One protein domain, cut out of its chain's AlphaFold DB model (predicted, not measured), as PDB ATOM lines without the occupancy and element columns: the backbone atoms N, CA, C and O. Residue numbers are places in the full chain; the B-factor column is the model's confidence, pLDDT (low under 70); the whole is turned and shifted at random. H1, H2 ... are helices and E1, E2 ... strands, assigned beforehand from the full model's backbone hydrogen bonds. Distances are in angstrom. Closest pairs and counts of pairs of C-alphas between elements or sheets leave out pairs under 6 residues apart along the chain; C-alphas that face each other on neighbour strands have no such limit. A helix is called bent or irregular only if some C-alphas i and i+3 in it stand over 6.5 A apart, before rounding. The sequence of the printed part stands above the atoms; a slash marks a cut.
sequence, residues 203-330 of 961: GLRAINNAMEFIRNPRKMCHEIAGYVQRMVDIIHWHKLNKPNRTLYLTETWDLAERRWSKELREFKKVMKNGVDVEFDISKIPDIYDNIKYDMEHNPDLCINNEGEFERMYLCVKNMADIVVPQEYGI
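AT A GLANCE: This is residues 203 to 330 of the 961 residues of the protein "Inositol hexakisphosphate and diphosphoinositol-pentakisphosphate kinase" of Steinernema carpocapsae (UniProt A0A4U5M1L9). Two helical hairpins, H2 with H3 and H4 with H5, pack into an elongated four-helix core in which H2, H3, H4 and H5 follow one another round a ring, H5 slanting across H2. H1 packs on H5 at one end of the core, and the small strand hairpin of E1 and E2 joins H3 to H4, its tip, residues 271 to 276, sticking out. The printed part has 128 residues, with five named helices and two named strands in the order H1 H2 H3 E1 E2 H4 H5; the class is mostly helix, and the sheet, E1 - E2, is antiparallel. The whole is compact, with a radius of gyration of the C-alphas of 15.5 A and spans of 51 by 37 by 25 A.

IN THESE COORDINATES: E1 is residues 268 to 270, from C-alpha 268 at (256.459, 206.872, 258.019), and E2 is residues 277 to 279. H3, residues 253 to 267, is 21.0 A long, and H4, residues 281 to 297, is 25.5 A long. H4 is only just irregular: C-alphas 282 and 285 are 6.9 A apart. H2, residues 217 to 241, is the longest helix at 35.9 A. H1, residues 205 to 214, begins at C-alpha 205, (281.257, 218.065, 247.333). H5, residues 306 to 326, is 30.3 A long, has a kink of 27 degrees near residue 319 and ends at C-alpha 326, (278.028, 208.797, 256.888).

HOW THE PARTS SIT: E1 and E2 are an antiparallel hairpin, with N 269 and O 278 within hydrogen-bond range at 2.9 A. The closest C-alphas of H2 and E2, those of Cys 221 and Phe 279, are 6.9 A apart. H2 and H3, a helical hairpin, touch at Lys 239 and Trp 253, their closest C-alphas, 5.4 A apart, at a shallow tilt of 16 degrees, opposite ways. H3 touches H4 with residues 263 to 267 alone, closest at Phe 267 and Lys 283, C-alphas 5.6 A apart, at a shallow tilt of 26 degrees. H5 is the hub, touching three helices. H4 and H5, a helical hairpin, touch at a steep tilt of 43 degrees, with the C-alphas of Tyr 288 and Val 316 closest, 5.8 A apart. H2 touches H5 at a steep tilt of 46 degrees, closest at Tyr 227 and Met 312, C-alphas 6.0 A apart. H1 touches H5, closest at Ala 210 and Asn 318, C-alphas 4.8 A apart. H1 and H3 are apart. Every O i to N i+4 pair is within hydrogen-bond range in H1, H2 and H3; in H4 it is 11 of 13 and in H5 15 of 17.

THE WHOLE: The two C-alphas farthest apart, those of Gly 203 and Asn 244, are 51.3 A apart. The printed part has no cut. The link from H2 to H3, 11 residues, is long. The mean pLDDT of the printed part is 87.7, and residues 272 to 275 are under 70.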
ATOM      1  N   GLY A 203     284.118 218.398 254.048       87.19
ATOM      2  CA  GLY A 203     283.801 219.256 252.898       87.19
ATOM      3  C   GLY A 203     283.476 218.514 251.593       87.19
ATOM      4  O   GLY A 203     283.678 219.057 250.505       87.19
ATOM      5  N   LEU A 204     283.000 217.265 251.664       88.50
ATOM      6  CA  LEU A 204     282.756 216.427 250.486       88.50
ATOM      7  C   LEU A 204     281.704 217.059 249.567       88.50
ATOM      8  O   LEU A 204     280.553 217.244 249.966       88.50
ATOM      9  N   ARG A 205     282.090 217.356 248.320       88.31
ATOM     10  CA  ARG A 205     281.257 218.065 247.333       88.31
ATOM     11  C   ARG A 205     279.934 217.349 247.056       88.31
ATOM     12  O   ARG A 205     278.906 218.006 246.983       88.31
ATOM     13  N   ALA A 206     279.948 216.019 246.972       87.62
ATOM     14  CA  ALA A 206     278.751 215.188 246.843       87.62
ATOM     15  C   ALA A 206     277.712 215.472 247.947       87.62
ATOM     16  O   ALA A 206     276.545 215.714 247.650       87.62
ATOM     17  N   ILE A 207     278.154 215.506 249.209       91.56
ATOM     18  CA  ILE A 207     277.285 215.698 250.377       91.56
ATOM     19  C   ILE A 207     276.841 217.168 250.486       91.56
ATOM     20  O   ILE A 207     275.681 217.429 250.789       91.56
ATOM     21  N   ASN A 208     277.711 218.131 250.153       92.88
ATOM     22  CA  ASN A 208     277.337 219.552 250.084       92.88
ATOM     23  C   ASN A 208     276.244 219.813 249.037       92.88
ATOM     24  O   ASN A 208     275.235 220.433 249.365       92.88
ATOM     25  N   ASN A 209     276.396 219.283 247.818       91.06
ATOM     26  CA  ASN A 209     275.380 219.390 246.766       91.06
ATOM     27  C   ASN A 209     274.036 218.780 247.217       91.06
ATOM     28  O   ASN A 209     272.973 219.334 246.938       91.06
ATOM     29  N   ALA A 210     274.081 217.650 247.933       91.94
ATOM     30  CA  ALA A 210     272.891 216.991 248.458       91.94
ATOM     31  C   ALA A 210     272.196 217.811 249.560       91.94
ATOM     32  O   ALA A 210     270.971 217.951 249.534       91.94
ATOM     33  N   MET A 211     272.953 218.409 250.486       93.19
ATOM     34  CA  MET A 211     272.410 219.316 251.507       93.19
ATOM     35  C   MET A 211     271.793 220.577 250.880       93.19
ATOM     36  O   MET A 211     270.688 220.964 251.265       93.19
ATOM     37  N   GLU A 212     272.430 221.161 249.858       93.62
ATOM     38  CA  GLU A 212     271.912 222.325 249.120       93.62
ATOM     39  C   GLU A 212     270.605 222.012 248.363       93.62
ATOM     40  O   GLU A 212     269.684 222.837 248.328       93.62
ATOM     41  N   PHE A 213     270.496 220.807 247.788       93.44
ATOM     42  CA  PHE A 213     269.282 220.322 247.123       93.44
ATOM     43  C   PHE A 213     268.145 220.036 248.112       93.44
ATOM     44  O   PHE A 213     266.988 220.361 247.837       93.44
ATOM     45  N   ILE A 214     268.458 219.417 249.256       94.12
ATOM     46  CA  ILE A 214     267.472 219.040 250.277       94.12
ATOM     47  C   ILE A 214     266.923 220.270 250.992       94.12
ATOM     48  O   ILE A 214     265.707 220.381 251.154       94.12
ATOM     49  N   ARG A 215     267.812 221.179 251.411       92.62
ATOM     50  CA  ARG A 215     267.568 222.339 252.287       92.62
ATOM     51  C   ARG A 215     266.994 221.980 253.651       92.62
ATOM     52  O   ARG A 215     267.639 222.247 254.649       92.62
ATOM     53  N   ASN A 216     265.809 221.381 253.702       94.62
ATOM     54  CA  ASN A 216     265.093 221.019 254.917       94.62
ATOM     55  C   ASN A 216     264.811 219.506 254.927       94.62
ATOM     56  O   ASN A 216     263.994 219.032 254.126       94.62
ATOM     57  N   PRO A 217     265.459 218.723 255.809       93.81
ATOM     58  CA  PRO A 217     265.387 217.272 255.734       93.81
ATOM     59  C   PRO A 217     264.003 216.735 256.120       93.81
ATOM     60  O   PRO A 217     263.506 215.837 255.442       93.81
ATOM     61  N   ARG A 218     263.307 217.325 257.106       92.44
ATOM     62  CA  ARG A 218     261.958 216.863 257.486       92.44
ATOM     63  C   ARG A 218     260.912 217.137 256.406       92.44
ATOM     64  O   ARG A 218     260.054 216.280 256.178       92.44
ATOM     65  N   LYS A 219     260.978 218.271 255.699       93.19
ATOM     66  CA  LYS A 219     260.119 218.533 254.525       93.19
ATOM     67  C   LYS A 219     260.432 217.557 253.388       93.19
ATOM     68  O   LYS A 219     259.505 216.997 252.808       93.19
ATOM     69  N   MET A 220     261.710 217.261 253.142       95.00
ATOM     70  CA  MET A 220     262.118 216.252 252.158       95.00
ATOM     71  C   MET A 220     261.599 214.846 252.513       95.00
ATOM     72  O   MET A 220     261.101 214.137 251.641       95.00
ATOM     73  N   CYS A 221     261.615 214.442 253.787       94.50
ATOM     74  CA  CYS A 221     261.020 213.171 254.217       94.50
ATOM     75  C   CYS A 221     259.494 213.117 254.006       94.50
ATOM     76  O   CYS A 221     258.977 212.073 253.604       94.50
ATOM     77  N   HIS A 222     258.772 214.230 254.206       94.00
ATOM     78  CA  HIS A 222     257.351 214.322 253.844       94.00
ATOM     79  C   HIS A 222     257.131 214.189 252.329       94.00
ATOM     80  O   HIS A 222     256.227 213.463 251.913       94.00
ATOM     81  N   GLU A 223     257.959 214.847 251.512       94.56
ATOM     82  CA  GLU A 223     257.892 214.776 250.046       94.56
ATOM     83  C   GLU A 223     258.133 213.339 249.546       94.56
ATOM     84  O   GLU A 223     257.314 212.785 248.809       94.56
ATOM     85  N   ILE A 224     259.189 212.684 250.045       95.25
ATOM     86  CA  ILE A 224     259.496 211.272 249.775       95.25
ATOM     87  C   ILE A 224     258.322 210.373 250.181       95.25
ATOM     88  O   ILE A 224     257.892 209.544 249.382       95.25
ATOM     89  N   ALA A 225     257.754 210.539 251.380       94.44
ATOM     90  CA  ALA A 225     256.617 209.727 251.820       94.44
ATOM     91  C   ALA A 225     255.364 209.928 250.945       94.44
ATOM     92  O   ALA A 225     254.608 208.979 250.738       94.44
ATOM     93  N   GLY A 226     255.164 211.131 250.397       94.25
ATOM     94  CA  GLY A 226     254.119 211.414 249.411       94.25
ATOM     95  C   GLY A 226     254.321 210.657 248.095       94.25
ATOM     96  O   GLY A 226     253.371 210.073 247.573       94.25
ATOM     97  N   TYR A 227     255.555 210.593 247.586       95.00
ATOM     98  CA  TYR A 227     255.870 209.799 246.392       95.00
ATOM     99  C   TYR A 227     255.787 208.287 246.632       95.00
ATOM    100  O   TYR A 227     255.265 207.562 245.789       95.00
ATOM    101  N   VAL A 228     256.226 207.807 247.798       94.19
ATOM    102  CA  VAL A 228     256.086 206.396 248.195       94.19
ATOM    103  C   VAL A 228     254.602 205.995 248.278       94.19
ATOM    104  O   VAL A 228     254.248 204.912 247.817       94.19
ATOM    105  N   GLN A 229     253.717 206.868 248.779       94.12
ATOM    106  CA  GLN A 229     252.263 206.652 248.713       94.12
ATOM    107  C   GLN A 229     251.765 206.612 247.257       94.12
ATOM    108  O   GLN A 229     251.110 205.644 246.879       94.12
ATOM    109  N   ARG A 230     252.140 207.584 246.409       92.00
ATOM    110  CA  ARG A 230     251.731 207.596 244.989       92.00
ATOM    111  C   ARG A 230     252.176 206.352 244.219       92.00
ATOM    112  O   ARG A 230     251.436 205.881 243.363       92.00
ATOM    113  N   MET A 231     253.334 205.777 244.544       91.69
ATOM    114  CA  MET A 231     253.769 204.493 243.985       91.69
ATOM    115  C   MET A 231     252.811 203.349 244.362       91.69
ATOM    116  O   MET A 231     252.423 202.569 243.492       91.69
ATOM    117  N   VAL A 232     252.376 203.269 245.628       93.00
ATOM    118  CA  VAL A 232     251.349 202.301 246.065       93.00
ATOM    119  C   VAL A 232     250.038 202.528 245.308       93.00
ATOM    120  O   VAL A 232     249.465 201.568 244.798       93.00
ATOM    121  N   ASP A 233     249.602 203.782 245.162       92.38
ATOM    122  CA  ASP A 233     248.354 204.138 244.475       92.38
ATOM    123  C   ASP A 233     248.386 203.755 242.980       92.38
ATOM    124  O   ASP A 233     247.415 203.211 242.447       92.38
ATOM    125  N   ILE A 234     249.521 203.970 242.304       90.75
ATOM    126  CA  ILE A 234     249.746 203.580 240.901       90.75
ATOM    127  C   ILE A 234     249.743 202.056 240.749       90.75
ATOM    128  O   ILE A 234     249.089 201.530 239.845       90.75
ATOM    129  N   ILE A 235     250.423 201.332 241.643       91.31
ATOM    130  CA  ILE A 235     250.431 199.863 241.656       91.31
ATOM    131  C   ILE A 235     249.016 199.321 241.901       91.31
ATOM    132  O   ILE A 235     248.594 198.390 241.215       91.31
ATOM    133  N   HIS A 236     248.247 199.937 242.802       92.31
ATOM    134  CA  HIS A 236     246.854 199.578 243.067       92.31
ATOM    135  C   HIS A 236     245.941 199.855 241.858       92.31
ATOM    136  O   HIS A 236     245.134 199.008 241.470       92.31
ATOM    137  N   TRP A 237     246.108 200.994 241.175       90.62
ATOM    138  CA  TRP A 237     245.393 201.270 239.926       90.62
ATOM    139  C   TRP A 237     245.747 200.247 238.834       90.62
ATOM    140  O   TRP A 237     244.855 199.744 238.145       90.62
ATOM    141  N   HIS A 238     247.025 199.878 238.702       88.38
ATOM    142  CA  HIS A 238     247.479 198.843 237.770       88.38
ATOM    143  C   HIS A 238     246.917 197.454 238.115       88.38
ATOM    144  O   HIS A 238     246.498 196.737 237.205       88.38
ATOM    145  N   LYS A 239     246.826 197.104 239.404       89.25
ATOM    146  CA  LYS A 239     246.205 195.867 239.906       89.25
ATOM    147  C   LYS A 239     244.759 195.717 239.435       89.25
ATOM    148  O   LYS A 239     244.378 194.651 238.960       89.25
ATOM    149  N   LEU A 240     243.975 196.794 239.528       90.31
ATOM    150  CA  LEU A 240     242.567 196.818 239.120       90.31
ATOM    151  C   LEU A 240     242.386 196.849 237.593       90.31
ATOM    152  O   LEU A 240     241.537 196.142 237.058       90.31
ATOM    153  N   ASN A 241     243.184 197.650 236.877       87.56
ATOM    154  CA  ASN A 241     242.979 197.911 235.445       87.56
ATOM    155  C   ASN A 241     243.760 196.964 234.513       87.56
ATOM    156  O   ASN A 241     243.460 196.888 233.321       87.56
ATOM    157  N   LYS A 242     244.788 196.266 235.014       85.31
ATOM    158  CA  LYS A 242     245.667 195.366 234.240       85.31
ATOM    159  C   LYS A 242     245.997 194.063 235.011       85.31
ATOM    160  O   LYS A 242     247.166 193.666 235.040       85.31
ATOM    161  N   PRO A 243     245.010 193.353 235.604       80.94
ATOM    162  CA  PRO A 243     245.255 192.212 236.499       80.94
ATOM    163  C   PRO A 243     246.015 191.050 235.839       80.94
ATOM    164  O   PRO A 243     246.804 190.382 236.497       80.94
ATOM    165  N   ASN A 244     245.841 190.846 234.528       81.81
ATOM    166  CA  ASN A 244     246.486 189.763 233.771       81.81
ATOM    167  C   ASN A 244     247.966 190.034 233.425       81.81
ATOM    168  O   ASN A 244     248.578 189.249 232.701       81.81
ATOM    169  N   ARG A 245     248.541 191.154 233.880       82.25
ATOM    170  CA  ARG A 245     249.952 191.499 233.683       82.25
ATOM    171  C   ARG A 245     250.746 191.258 234.967       82.25
ATOM    172  O   ARG A 245     250.272 191.569 236.050       82.25
ATOM    173  N   THR A 246     251.981 190.789 234.828       84.19
ATOM    174  CA  THR A 246     252.988 190.758 235.897       84.19
ATOM    175  C   THR A 246     254.092 191.791 235.657       84.19
ATOM    176  O   THR A 246     254.255 192.318 234.548       84.19
ATOM    177  N   LEU A 247     254.832 192.096 236.721       85.19
ATOM    178  CA  LEU A 247     256.077 192.856 236.699       85.19
ATOM    179  C   LEU A 247     257.280 191.924 236.438       85.19
ATOM    180  O   LEU A 247     257.122 190.718 236.212       85.19
ATOM    181  N   TYR A 248     258.491 192.485 236.426       80.44
ATOM    182  CA  TYR A 248     259.733 191.741 236.200       80.44
ATOM    183  C   TYR A 248     259.903 190.540 237.153       80.44
ATOM    184  O   TYR A 248     259.420 190.548 238.286       80.44
ATOM    185  N   LEU A 249     260.551 189.473 236.662       75.69
ATOM    186  CA  LEU A 249     260.644 188.153 237.319       75.69
ATOM    187  C   LEU A 249     259.286 187.591 237.792       75.69
ATOM    188  O   LEU A 249     259.213 186.816 238.743       75.69
ATOM    189  N   THR A 250     258.203 187.949 237.099       79.38
ATOM    190  CA  THR A 250     256.816 187.572 237.416       79.38
ATOM    191  C   THR A 250     256.304 188.059 238.779       79.38
ATOM    192  O   THR A 250     255.339 187.501 239.301       79.38
ATOM    193  N   GLU A 251     256.882 189.132 239.342       84.25
ATOM    194  CA  GLU A 251     256.317 189.794 240.527       84.25
ATOM    195  C   GLU A 251     254.846 190.175 240.256       84.25
ATOM    196  O   GLU A 251     254.510 190.820 239.259       84.25
ATOM    197  N   THR A 252     253.941 189.719 241.123       87.62
ATOM    198  CA  THR A 252     252.507 190.006 241.005       87.62
ATOM    199  C   THR A 252     252.180 191.365 241.613       87.62
ATOM    200  O   THR A 252     252.883 191.843 242.505       87.62
ATOM    201  N   TRP A 253     251.070 191.974 241.184       89.56
ATOM    202  CA  TRP A 253     250.615 193.250 241.743       89.56
ATOM    203  C   TRP A 253     250.475 193.213 243.274       89.56
ATOM    204  O   TRP A 253     250.894 194.154 243.936       89.56
ATOM    205  N   ASP A 254     249.988 192.109 243.853       88.38
ATOM    206  CA  ASP A 254     249.931 191.906 245.310       88.38
ATOM    207  C   ASP A 254     251.300 191.892 246.001       88.38
ATOM    208  O   ASP A 254     251.396 192.290 247.160       88.38
ATOM    209  N   LEU A 255     252.358 191.416 245.339       88.56
ATOM    210  CA  LEU A 255     253.712 191.431 245.899       88.56
ATOM    211  C   LEU A 255     254.312 192.839 245.839       88.56
ATOM    212  O   LEU A 255     254.805 193.320 246.860       88.56
ATOM    213  N   ALA A 256     254.174 193.529 244.704       89.31
ATOM    214  CA  ALA A 256     254.638 194.906 244.534       89.31
ATOM    215  C   ALA A 256     253.899 195.893 245.462       89.31
ATOM    216  O   ALA A 256     254.520 196.738 246.108       89.31
ATOM    217  N   GLU A 257     252.579 195.736 245.607       91.50
ATOM    218  CA  GLU A 257     251.743 196.514 246.528       91.50
ATOM    219  C   GLU A 257     252.195 196.303 247.978       91.50
ATOM    220  O   GLU A 257     252.357 197.271 248.722       91.50
ATOM    221  N   ARG A 258     252.477 195.054 248.383       90.19
ATOM    222  CA  ARG A 258     253.010 194.734 249.721       90.19
ATOM    223  C   ARG A 258     254.426 195.264 249.936       90.19
ATOM    224  O   ARG A 258     254.716 195.697 251.049       90.19
ATOM    225  N   ARG A 259     255.284 195.245 248.910       91.25
ATOM    226  CA  ARG A 259     256.655 195.777 248.937       91.25
ATOM    227  C   ARG A 259     256.637 197.277 249.233       91.25
ATOM    228  O   ARG A 259     257.130 197.698 250.276       91.25
ATOM    229  N   TRP A 260     255.948 198.065 248.412       93.81
ATOM    230  CA  TRP A 260     255.855 199.515 248.612       93.81
ATOM    231  C   TRP A 260     255.030 199.917 249.848       93.81
ATOM    232  O   TRP A 260     255.440 200.809 250.592       93.81
ATOM    233  N   SER A 261     253.945 199.199 250.169       93.00
ATOM    234  CA  SER A 261     253.165 199.435 251.402       93.00
ATOM    235  C   SER A 261     253.923 199.087 252.688       93.00
ATOM    236  O   SER A 261     253.581 199.595 253.760       93.00
ATOM    237  N   LYS A 262     254.927 198.200 252.620       90.88
ATOM    238  CA  LYS A 262     255.841 197.922 253.733       90.88
ATOM    239  C   LYS A 262     256.815 199.078 253.911       90.88
ATOM    240  O   LYS A 262     256.910 199.583 255.028       90.88
ATOM    241  N   GLU A 263     257.499 199.514 252.852       92.25
ATOM    242  CA  GLU A 263     258.470 200.608 252.981       92.25
ATOM    243  C   GLU A 263     257.798 201.909 253.436       92.25
ATOM    244  O   GLU A 263     258.316 202.555 254.341       92.25
ATOM    245  N   LEU A 264     256.589 202.230 252.950       93.12
ATOM    246  CA  LEU A 264     255.807 203.365 253.460       93.12
ATOM    247  C   LEU A 264     255.566 203.285 254.976       93.12
ATOM    248  O   LEU A 264     255.709 204.280 255.682       93.12
ATOM    249  N   ARG A 265     255.196 202.100 255.473       91.38
ATOM    250  CA  ARG A 265     254.827 201.849 256.877       91.38
ATOM    251  C   ARG A 265     256.032 201.789 257.814       91.38
ATOM    252  O   ARG A 265     255.910 202.129 258.987       91.38
ATOM    253  N   GLU A 266     257.170 201.310 257.325       90.81
ATOM    254  CA  GLU A 266     258.418 201.301 258.087       90.81
ATOM    255  C   GLU A 266     259.075 202.692 258.086       90.81
ATOM    256  O   GLU A 266     259.598 203.100 259.122       90.81
ATOM    257  N   PHE A 267     258.984 203.445 256.979       93.38
ATOM    258  CA  PHE A 267     259.514 204.808 256.858       93.38
ATOM    259  C   PHE A 267     258.681 205.842 257.613       93.38
ATOM    260  O   PHE A 267     259.241 206.604 258.395       93.38
ATOM    261  N   LYS A 268     257.357 205.881 257.411       91.62
ATOM    262  CA  LYS A 268     256.459 206.872 258.019       91.62
ATOM    263  C   LYS A 268     255.730 206.273 259.225       91.62
ATOM    264  O   LYS A 268     254.699 205.614 259.083       91.62
ATOM    265  N   LYS A 269     256.227 206.556 260.428       86.62
ATOM    266  CA  LYS A 269     255.614 206.135 261.694       86.62
ATOM    267  C   LYS A 269     254.710 207.250 262.217       86.62
ATOM    268  O   LYS A 269     255.177 208.317 262.604       86.62
ATOM    269  N   VAL A 270     253.405 206.999 262.247       80.69
ATOM    270  CA  VAL A 270     252.446 207.885 262.925       80.69
ATOM    271  C   VAL A 270     252.483 207.573 264.421       80.69
ATOM    272  O   VAL A 270     252.304 206.417 264.817       80.69
ATOM    273  N   MET A 271     252.742 208.578 265.257       75.38
ATOM    274  CA  MET A 271     252.761 208.416 266.711       75.38
ATOM    275  C   MET A 271     251.344 208.235 267.284       75.38
ATOM    276  O   MET A 271     250.337 208.532 266.643       75.38
ATOM    277  N   LYS A 272     251.248 207.743 268.529       65.88
ATOM    278  CA  LYS A 272     249.963 207.412 269.187       65.88
ATOM    279  C   LYS A 272     248.997 208.595 269.354       65.88
ATOM    280  O   LYS A 272     247.823 208.369 269.617       65.88
ATOM    281  N   ASN A 273     249.486 209.826 269.241       62.06
ATOM    282  CA  ASN A 273     248.695 211.055 269.290       62.06
ATOM    283  C   ASN A 273     248.126 211.469 267.916       62.06
ATOM    284  O   ASN A 273     247.407 212.460 267.846       62.06
ATOM    285  N   GLY A 274     248.443 210.754 266.830       61.88
ATOM    286  CA  GLY A 274     247.902 210.970 265.479       61.88
ATOM    287  C   GLY A 274     248.420 212.210 264.739       61.88
ATOM    288  O   GLY A 274     248.365 212.240 263.513       61.88
ATOM    289  N   VAL A 275     248.940 213.205 265.464       63.50
ATOM    290  CA  VAL A 275     249.449 214.474 264.919       63.50
ATOM    291  C   VAL A 275     250.930 214.382 264.543       63.50
ATOM    292  O   VAL A 275     251.323 214.885 263.492       63.50
ATOM    293  N   ASP A 276     251.756 213.718 265.359       71.94
ATOM    294  CA  ASP A 276     253.195 213.643 265.107       71.94
ATOM    295  C   ASP A 276     253.562 212.503 264.151       71.94
ATOM    296  O   ASP A 276     253.283 211.322 264.389       71.94
ATOM    297  N   VAL A 277     254.250 212.876 263.071       83.12
ATOM    298  CA  VAL A 277     254.886 211.955 262.128       83.12
ATOM    299  C   VAL A 277     256.382 211.888 262.423       83.12
ATOM    300  O   VAL A 277     257.090 212.898 262.352       83.12
ATOM    301  N   GLU A 278     256.850 210.678 262.715       87.38
ATOM    302  CA  GLU A 278     258.258 210.309 262.829       87.38
ATOM    303  C   GLU A 278     258.705 209.596 261.540       87.38
ATOM    304  O   GLU A 278     257.989 208.738 261.015       87.38
ATOM    305  N   PHE A 279     259.902 209.922 261.042       91.31
ATOM    306  CA  PHE A 279     260.496 209.259 259.879       91.31
ATOM    307  C   PHE A 279     261.673 208.372 260.282       91.31
ATOM    308  O   PHE A 279     262.596 208.840 260.948       91.31
ATOM    309  N   ASP A 280     261.656 207.109 259.853       90.56
ATOM    310  CA  ASP A 280     262.773 206.179 260.028       90.56
ATOM    311  C   ASP A 280     263.833 206.405 258.950       90.56
ATOM    312  O   ASP A 280     263.760 205.860 257.850       90.56
ATOM    313  N   ILE A 281     264.844 207.210 259.261       91.81
ATOM    314  CA  ILE A 281     265.904 207.552 258.304       91.81
ATOM    315  C   ILE A 281     266.679 206.307 257.815       91.81
ATOM    316  O   ILE A 281     267.193 206.311 256.696       91.81
ATOM    317  N   SER A 282     266.678 205.192 258.565       88.81
ATOM    318  CA  SER A 282     267.320 203.940 258.123       88.81
ATOM    319  C   SER A 282     266.620 203.263 256.935       88.81
ATOM    320  O   SER A 282     267.176 202.341 256.343       88.81
ATOM    321  N   LYS A 283     265.427 203.739 256.550       91.81
ATOM    322  CA  LYS A 283     264.679 203.304 255.361       91.81
ATOM    323  C   LYS A 283     265.079 204.006 254.070       91.81
ATOM    324  O   LYS A 283     264.710 203.527 253.005       91.81
ATOM    325  N   ILE A 284     265.814 205.117 254.127       93.81
ATOM    326  CA  ILE A 284     266.191 205.867 252.920       93.81
ATOM    327  C   ILE A 284     266.972 205.000 251.907       93.81
ATOM    328  O   ILE A 284     266.594 205.028 250.734       93.81
ATOM    329  N   PRO A 285     267.969 204.176 252.303       90.94
ATOM    330  CA  PRO A 285     268.649 203.274 251.368       90.94
ATOM    331  C   PRO A 285     267.720 202.187 250.803       90.94
ATOM    332  O   PRO A 285     267.744 201.929 249.604       90.94
ATOM    333  N   ASP A 286     266.838 201.613 251.634       90.44
ATOM    334  CA  ASP A 286     265.849 200.619 251.186       90.44
ATOM    335  C   ASP A 286     264.892 201.221 250.134       90.44
ATOM    336  O   ASP A 286     264.571 200.569 249.139       90.44
ATOM    337  N   ILE A 287     264.456 202.476 250.306       93.81
ATOM    338  CA  ILE A 287     263.627 203.189 249.319       93.81
ATOM    339  C   ILE A 287     264.442 203.513 248.056       93.81
ATOM    340  O   ILE A 287     263.903 203.379 246.958       93.81
ATOM    341  N   TYR A 288     265.721 203.895 248.189       91.62
ATOM    342  CA  TYR A 288     266.610 204.190 247.056       91.62
ATOM    343  C   TYR A 288     266.780 202.975 246.142       91.62
ATOM    344  O   TYR A 288     266.515 203.069 244.943       91.62
ATOM    345  N   ASP A 289     267.131 201.821 246.712       87.75
ATOM    346  CA  ASP A 289     267.299 200.587 245.948       87.75
ATOM    347  C   ASP A 289     265.963 200.109 245.339       87.75
ATOM    348  O   ASP A 289     265.959 199.616 244.211       87.75
ATOM    349  N   ASN A 290     264.817 200.328 246.003       89.56
ATOM    350  CA  ASN A 290     263.494 200.032 245.428       89.56
ATOM    351  C   ASN A 290     263.136 200.935 244.229       89.56
ATOM    352  O   ASN A 290     262.700 200.410 243.205       89.56
ATOM    353  N   ILE A 291     263.326 202.262 244.304       88.62
ATOM    354  CA  ILE A 291     263.026 203.149 243.158       88.62
ATOM    355  C   ILE A 291     264.026 202.945 242.013       88.62
ATOM    356  O   ILE A 291     263.615 202.887 240.855       88.62
ATOM    357  N   LYS A 292     265.318 202.741 242.323       83.75
ATOM    358  CA  LYS A 292     266.360 202.386 241.343       83.75
ATOM    359  C   LYS A 292     265.982 201.077 240.633       83.75
ATOM    360  O   LYS A 292     266.007 201.030 239.408       83.75
ATOM    361  N   TYR A 293     265.523 200.060 241.369       83.44
ATOM    362  CA  TYR A 293     265.014 198.806 240.801       83.44
ATOM    363  C   TYR A 293     263.784 199.012 239.901       83.44
ATOM    364  O   TYR A 293     263.826 198.628 238.733       83.44
ATOM    365  N   ASP A 294     262.698 199.621 240.385       85.69
ATOM    366  CA  ASP A 294     261.465 199.722 239.588       85.69
ATOM    367  C   ASP A 294     261.622 200.613 238.344       85.69
ATOM    368  O   ASP A 294     261.022 200.311 237.312       85.69
ATOM    369  N   MET A 295     262.482 201.638 238.381       81.12
ATOM    370  CA  MET A 295     262.801 202.447 237.196       81.12
ATOM    371  C   MET A 295     263.597 201.684 236.124       81.12
ATOM    372  O   MET A 295     263.422 201.973 234.941       81.12
ATOM    373  N   GLU A 296     264.453 200.720 236.493       74.94
ATOM    374  CA  GLU A 296     265.185 199.904 235.509       74.94
ATOM    375  C   GLU A 296     264.339 198.750 234.934       74.94
ATOM    376  O   GLU A 296     264.441 198.451 233.745       74.94
ATOM    377  N   HIS A 297     263.486 198.118 235.749       75.88
ATOM    378  CA  HIS A 297     262.790 196.869 235.385       75.88
ATOM    379  C   HIS A 297     261.329 197.031 234.996       75.88
ATOM    380  O   HIS A 297     260.813 196.288 234.160       75.88
ATOM    381  N   ASN A 298     260.648 197.968 235.653       81.75
ATOM    382  CA  ASN A 298     259.207 198.148 235.594       81.75
ATOM    383  C   ASN A 298     258.866 199.552 235.046       81.75
ATOM    384  O   ASN A 298     258.027 200.243 235.630       81.75
ATOM    385  N   PRO A 299     259.459 199.996 233.910       79.19
ATOM    386  CA  PRO A 299     259.278 201.356 233.392       79.19
ATOM    387  C   PRO A 299     257.815 201.663 233.043       79.19
ATOM    388  O   PRO A 299     257.414 202.822 233.038       79.19
ATOM    389  N   ASP A 300     256.980 200.641 232.831       80.19
ATOM    390  CA  ASP A 300     255.527 200.763 232.694       80.19
ATOM    391  C   ASP A 300     254.803 201.376 233.907       80.19
ATOM    392  O   ASP A 300     253.677 201.841 233.737       80.19
ATOM    393  N   LEU A 301     255.415 201.388 235.100       82.56
ATOM    394  CA  LEU A 301     254.936 202.148 236.265       82.56
ATOM    395  C   LEU A 301     255.181 203.658 236.099       82.56
ATOM    396  O   LEU A 301     254.391 204.474 236.569       82.56
ATOM    397  N   CYS A 302     256.264 204.023 235.404       76.25
ATOM    398  CA  CYS A 302     256.677 205.407 235.177       76.25
ATOM    399  C   CYS A 302     255.870 206.084 234.054       76.25
ATOM    400  O   CYS A 302     255.817 207.311 233.999       76.25
ATOM    401  N   ILE A 303     255.254 205.317 233.143       74.62
ATOM    402  CA  ILE A 303     254.529 205.857 231.979       74.62
ATOM    403  C   ILE A 303     253.396 206.790 232.441       74.62
ATOM    404  O   ILE A 303     252.590 206.440 233.301       74.62
ATOM    405  N   ASN A 304     253.327 207.976 231.825       76.50
ATOM    406  CA  ASN A 304     252.487 209.132 232.190       76.50
ATOM    407  C   ASN A 304     252.889 209.879 233.480       76.50
ATOM    408  O   ASN A 304     252.423 210.997 233.674       76.50
ATOM    409  N   ASN A 305     253.772 209.325 234.318       79.06
ATOM    410  CA  ASN A 305     254.204 209.907 235.599       79.06
ATOM    411  C   ASN A 305     255.718 210.220 235.635       79.06
ATOM    412  O   ASN A 305     256.288 210.440 236.702       79.06
ATOM    413  N   GLU A 306     256.389 210.231 234.480       79.81
ATOM    414  CA  GLU A 306     257.858 210.213 234.344       79.81
ATOM    415  C   GLU A 306     258.576 211.300 235.165       79.81
ATOM    416  O   GLU A 306     259.560 211.012 235.847       79.81
ATOM    417  N   GLY A 307     258.059 212.534 235.152       80.56
ATOM    418  CA  GLY A 307     258.616 213.652 235.924       80.56
ATOM    419  C   GLY A 307     258.437 213.514 237.440       80.56
ATOM    420  O   GLY A 307     259.250 214.029 238.207       80.56
ATOM    421  N   GLU A 308     257.413 212.785 237.889       83.62
ATOM    422  CA  GLU A 308     257.185 212.504 239.310       83.62
ATOM    423  C   GLU A 308     258.150 211.435 239.821       83.62
ATOM    424  O   GLU A 308     258.719 211.583 240.898       83.62
ATOM    425  N   PHE A 309     258.386 210.392 239.019       83.75
ATOM    426  CA  PHE A 309     259.342 209.326 239.325       83.75
ATOM    427  C   PHE A 309     260.783 209.853 239.277       83.75
ATOM    428  O   PHE A 309     261.590 209.511 240.137       83.75
ATOM    429  N   GLU A 310     261.097 210.757 238.341       85.25
ATOM    430  CA  GLU A 310     262.351 211.518 238.353       85.25
ATOM    431  C   GLU A 310     262.516 212.333 239.640       85.25
ATOM    432  O   GLU A 310     263.565 212.249 240.281       85.25
ATOM    433  N   ARG A 311     261.498 213.104 240.044       88.75
ATOM    434  CA  ARG A 311     261.576 213.911 241.266       88.75
ATOM    435  C   ARG A 311     261.697 213.025 242.510       88.75
ATOM    436  O   ARG A 311     262.561 213.307 243.336       88.75
ATOM    437  N   MET A 312     260.938 211.930 242.600       91.31
ATOM    438  CA  MET A 312     261.065 210.911 243.649       91.31
ATOM    439  C   MET A 312     262.491 210.354 243.720       91.31
ATOM    440  O   MET A 312     263.102 210.387 244.788       91.31
ATOM    441  N   TYR A 313     263.038 209.888 242.592       89.56
ATOM    442  CA  TYR A 313     264.400 209.362 242.518       89.56
ATOM    443  C   TYR A 313     265.425 210.398 242.988       89.56
ATOM    444  O   TYR A 313     266.255 210.079 243.832       89.56
ATOM    445  N   LEU A 314     265.348 211.645 242.510       90.81
ATOM    446  CA  LEU A 314     266.277 212.706 242.912       90.81
ATOM    447  C   LEU A 314     266.175 213.032 244.411       90.81
ATOM    448  O   LEU A 314     267.202 213.191 245.066       90.81
ATOM    449  N   CYS A 315     264.966 213.093 244.971       93.12
ATOM    450  CA  CYS A 315     264.751 213.350 246.398       93.12
ATOM    451  C   CYS A 315     265.339 212.246 247.281       93.12
ATOM    452  O   CYS A 315     266.088 212.526 248.216       93.12
ATOM    453  N   VAL A 316     265.048 210.987 246.945       93.38
ATOM    454  CA  VAL A 316     265.570 209.829 247.678       93.38
ATOM    455  C   VAL A 316     267.085 209.698 247.490       93.38
ATOM    456  O   VAL A 316     267.784 209.463 248.473       93.38
ATOM    457  N   LYS A 317     267.610 209.917 246.273       90.31
ATOM    458  CA  LYS A 317     269.051 209.861 245.984       90.31
ATOM    459  C   LYS A 317     269.828 210.861 246.831       90.31
ATOM    460  O   LYS A 317     270.748 210.450 247.519       90.31
ATOM    461  N   ASN A 318     269.453 212.142 246.832       92.25
ATOM    462  CA  ASN A 318     270.189 213.144 247.612       92.25
ATOM    463  C   ASN A 318     270.152 212.817 249.119       92.25
ATOM    464  O   ASN A 318     271.142 213.018 249.815       92.25
ATOM    465  N   MET A 319     269.057 212.244 249.634       93.75
ATOM    466  CA  MET A 319     269.013 211.800 251.033       93.75
ATOM    467  C   MET A 319     269.924 210.578 251.276       93.75
ATOM    468  O   MET A 319     270.598 210.511 252.302       93.75
ATOM    469  N   ALA A 320     270.006 209.637 250.329       92.25
ATOM    470  CA  ALA A 320     270.925 208.497 250.389       92.25
ATOM    471  C   ALA A 320     272.405 208.918 250.261       92.25
ATOM    472  O   ALA A 320     273.243 208.380 250.985       92.25
ATOM    473  N   ASP A 321     272.711 209.917 249.425       91.00
ATOM    474  CA  ASP A 321     274.046 210.506 249.239       91.00
ATOM    475  C   ASP A 321     274.591 211.140 250.538       91.00
ATOM    476  O   ASP A 321     275.805 211.206 250.727       91.00
ATOM    477  N   ILE A 322     273.711 211.569 251.456       92.31
ATOM    478  CA  ILE A 322     274.085 211.958 252.827       92.31
ATOM    479  C   ILE A 322     274.149 210.730 253.742       92.31
ATOM    480  O   ILE A 322     275.154 210.522 254.419       92.31
ATOM    481  N   VAL A 323     273.084 209.924 253.807       92.25
ATOM    482  CA  VAL A 323     272.967 208.854 254.814       92.25
ATOM    483  C   VAL A 323     274.045 207.782 254.630       92.25
ATOM    484  O   VAL A 323     274.775 207.494 255.579       92.25
ATOM    485  N   VAL A 324     274.182 207.209 253.429       90.44
ATOM    486  CA  VAL A 324     275.001 206.006 253.193       90.44
ATOM    487  C   VAL A 324     276.493 206.236 253.485       90.44
ATOM    488  O   VAL A 324     277.053 205.441 254.243       90.44
ATOM    489  N   PRO A 325     277.163 207.306 253.002       89.69
ATOM    490  CA  PRO A 325     278.586 207.521 253.290       89.69
ATOM    491  C   PRO A 325     278.878 207.851 254.763       89.69
ATOM    492  O   PRO A 325     279.996 207.620 255.236       89.69
ATOM    493  N   GLN A 326     277.890 208.387 255.489       91.38
ATOM    494  CA  GLN A 326     278.028 208.797 256.888       91.38
ATOM    495  C   GLN A 326     277.716 207.676 257.895       91.38
ATOM    496  O   GLN A 326     278.157 207.752 259.044       91.38
ATOM    497  N   GLU A 327     277.088 206.570 257.473       89.75
ATOM    498  CA  GLU A 327     277.013 205.349 258.298       89.75
ATOM    499  C   GLU A 327     278.402 204.752 258.604       89.75
ATOM    500  O   GLU A 327     278.567 204.022 259.582       89.75
ATOM    501  N   TYR A 328     279.413 205.082 257.792       89.44
ATOM    502  CA  TYR A 328     280.798 204.613 257.918       89.44
ATOM    503  C   TYR A 328     281.727 205.618 258.626       89.44
ATOM    504  O   TYR A 328     282.948 205.537 258.485       89.44
ATOM    505  N   GLY A 329     281.146 206.547 259.391       90.81
ATOM    506  CA  GLY A 329     281.821 207.590 260.172       90.81
ATOM    507  C   GLY A 329     281.588 208.981 259.589       90.81
ATOM    508  O   GLY A 329     281.415 209.106 258.380       90.81
ATOM    509  N   ILE A 330     281.598 210.023 260.427       90.25
ATOM    510  CA  ILE A 330     281.304 211.416 260.018       90.25
ATOM    511  C   ILE A 330     282.552 212.301 260.083       90.25
ATOM    512  O   ILE A 330     282.986 212.806 259.049       90.25
TER     513      ILE A 330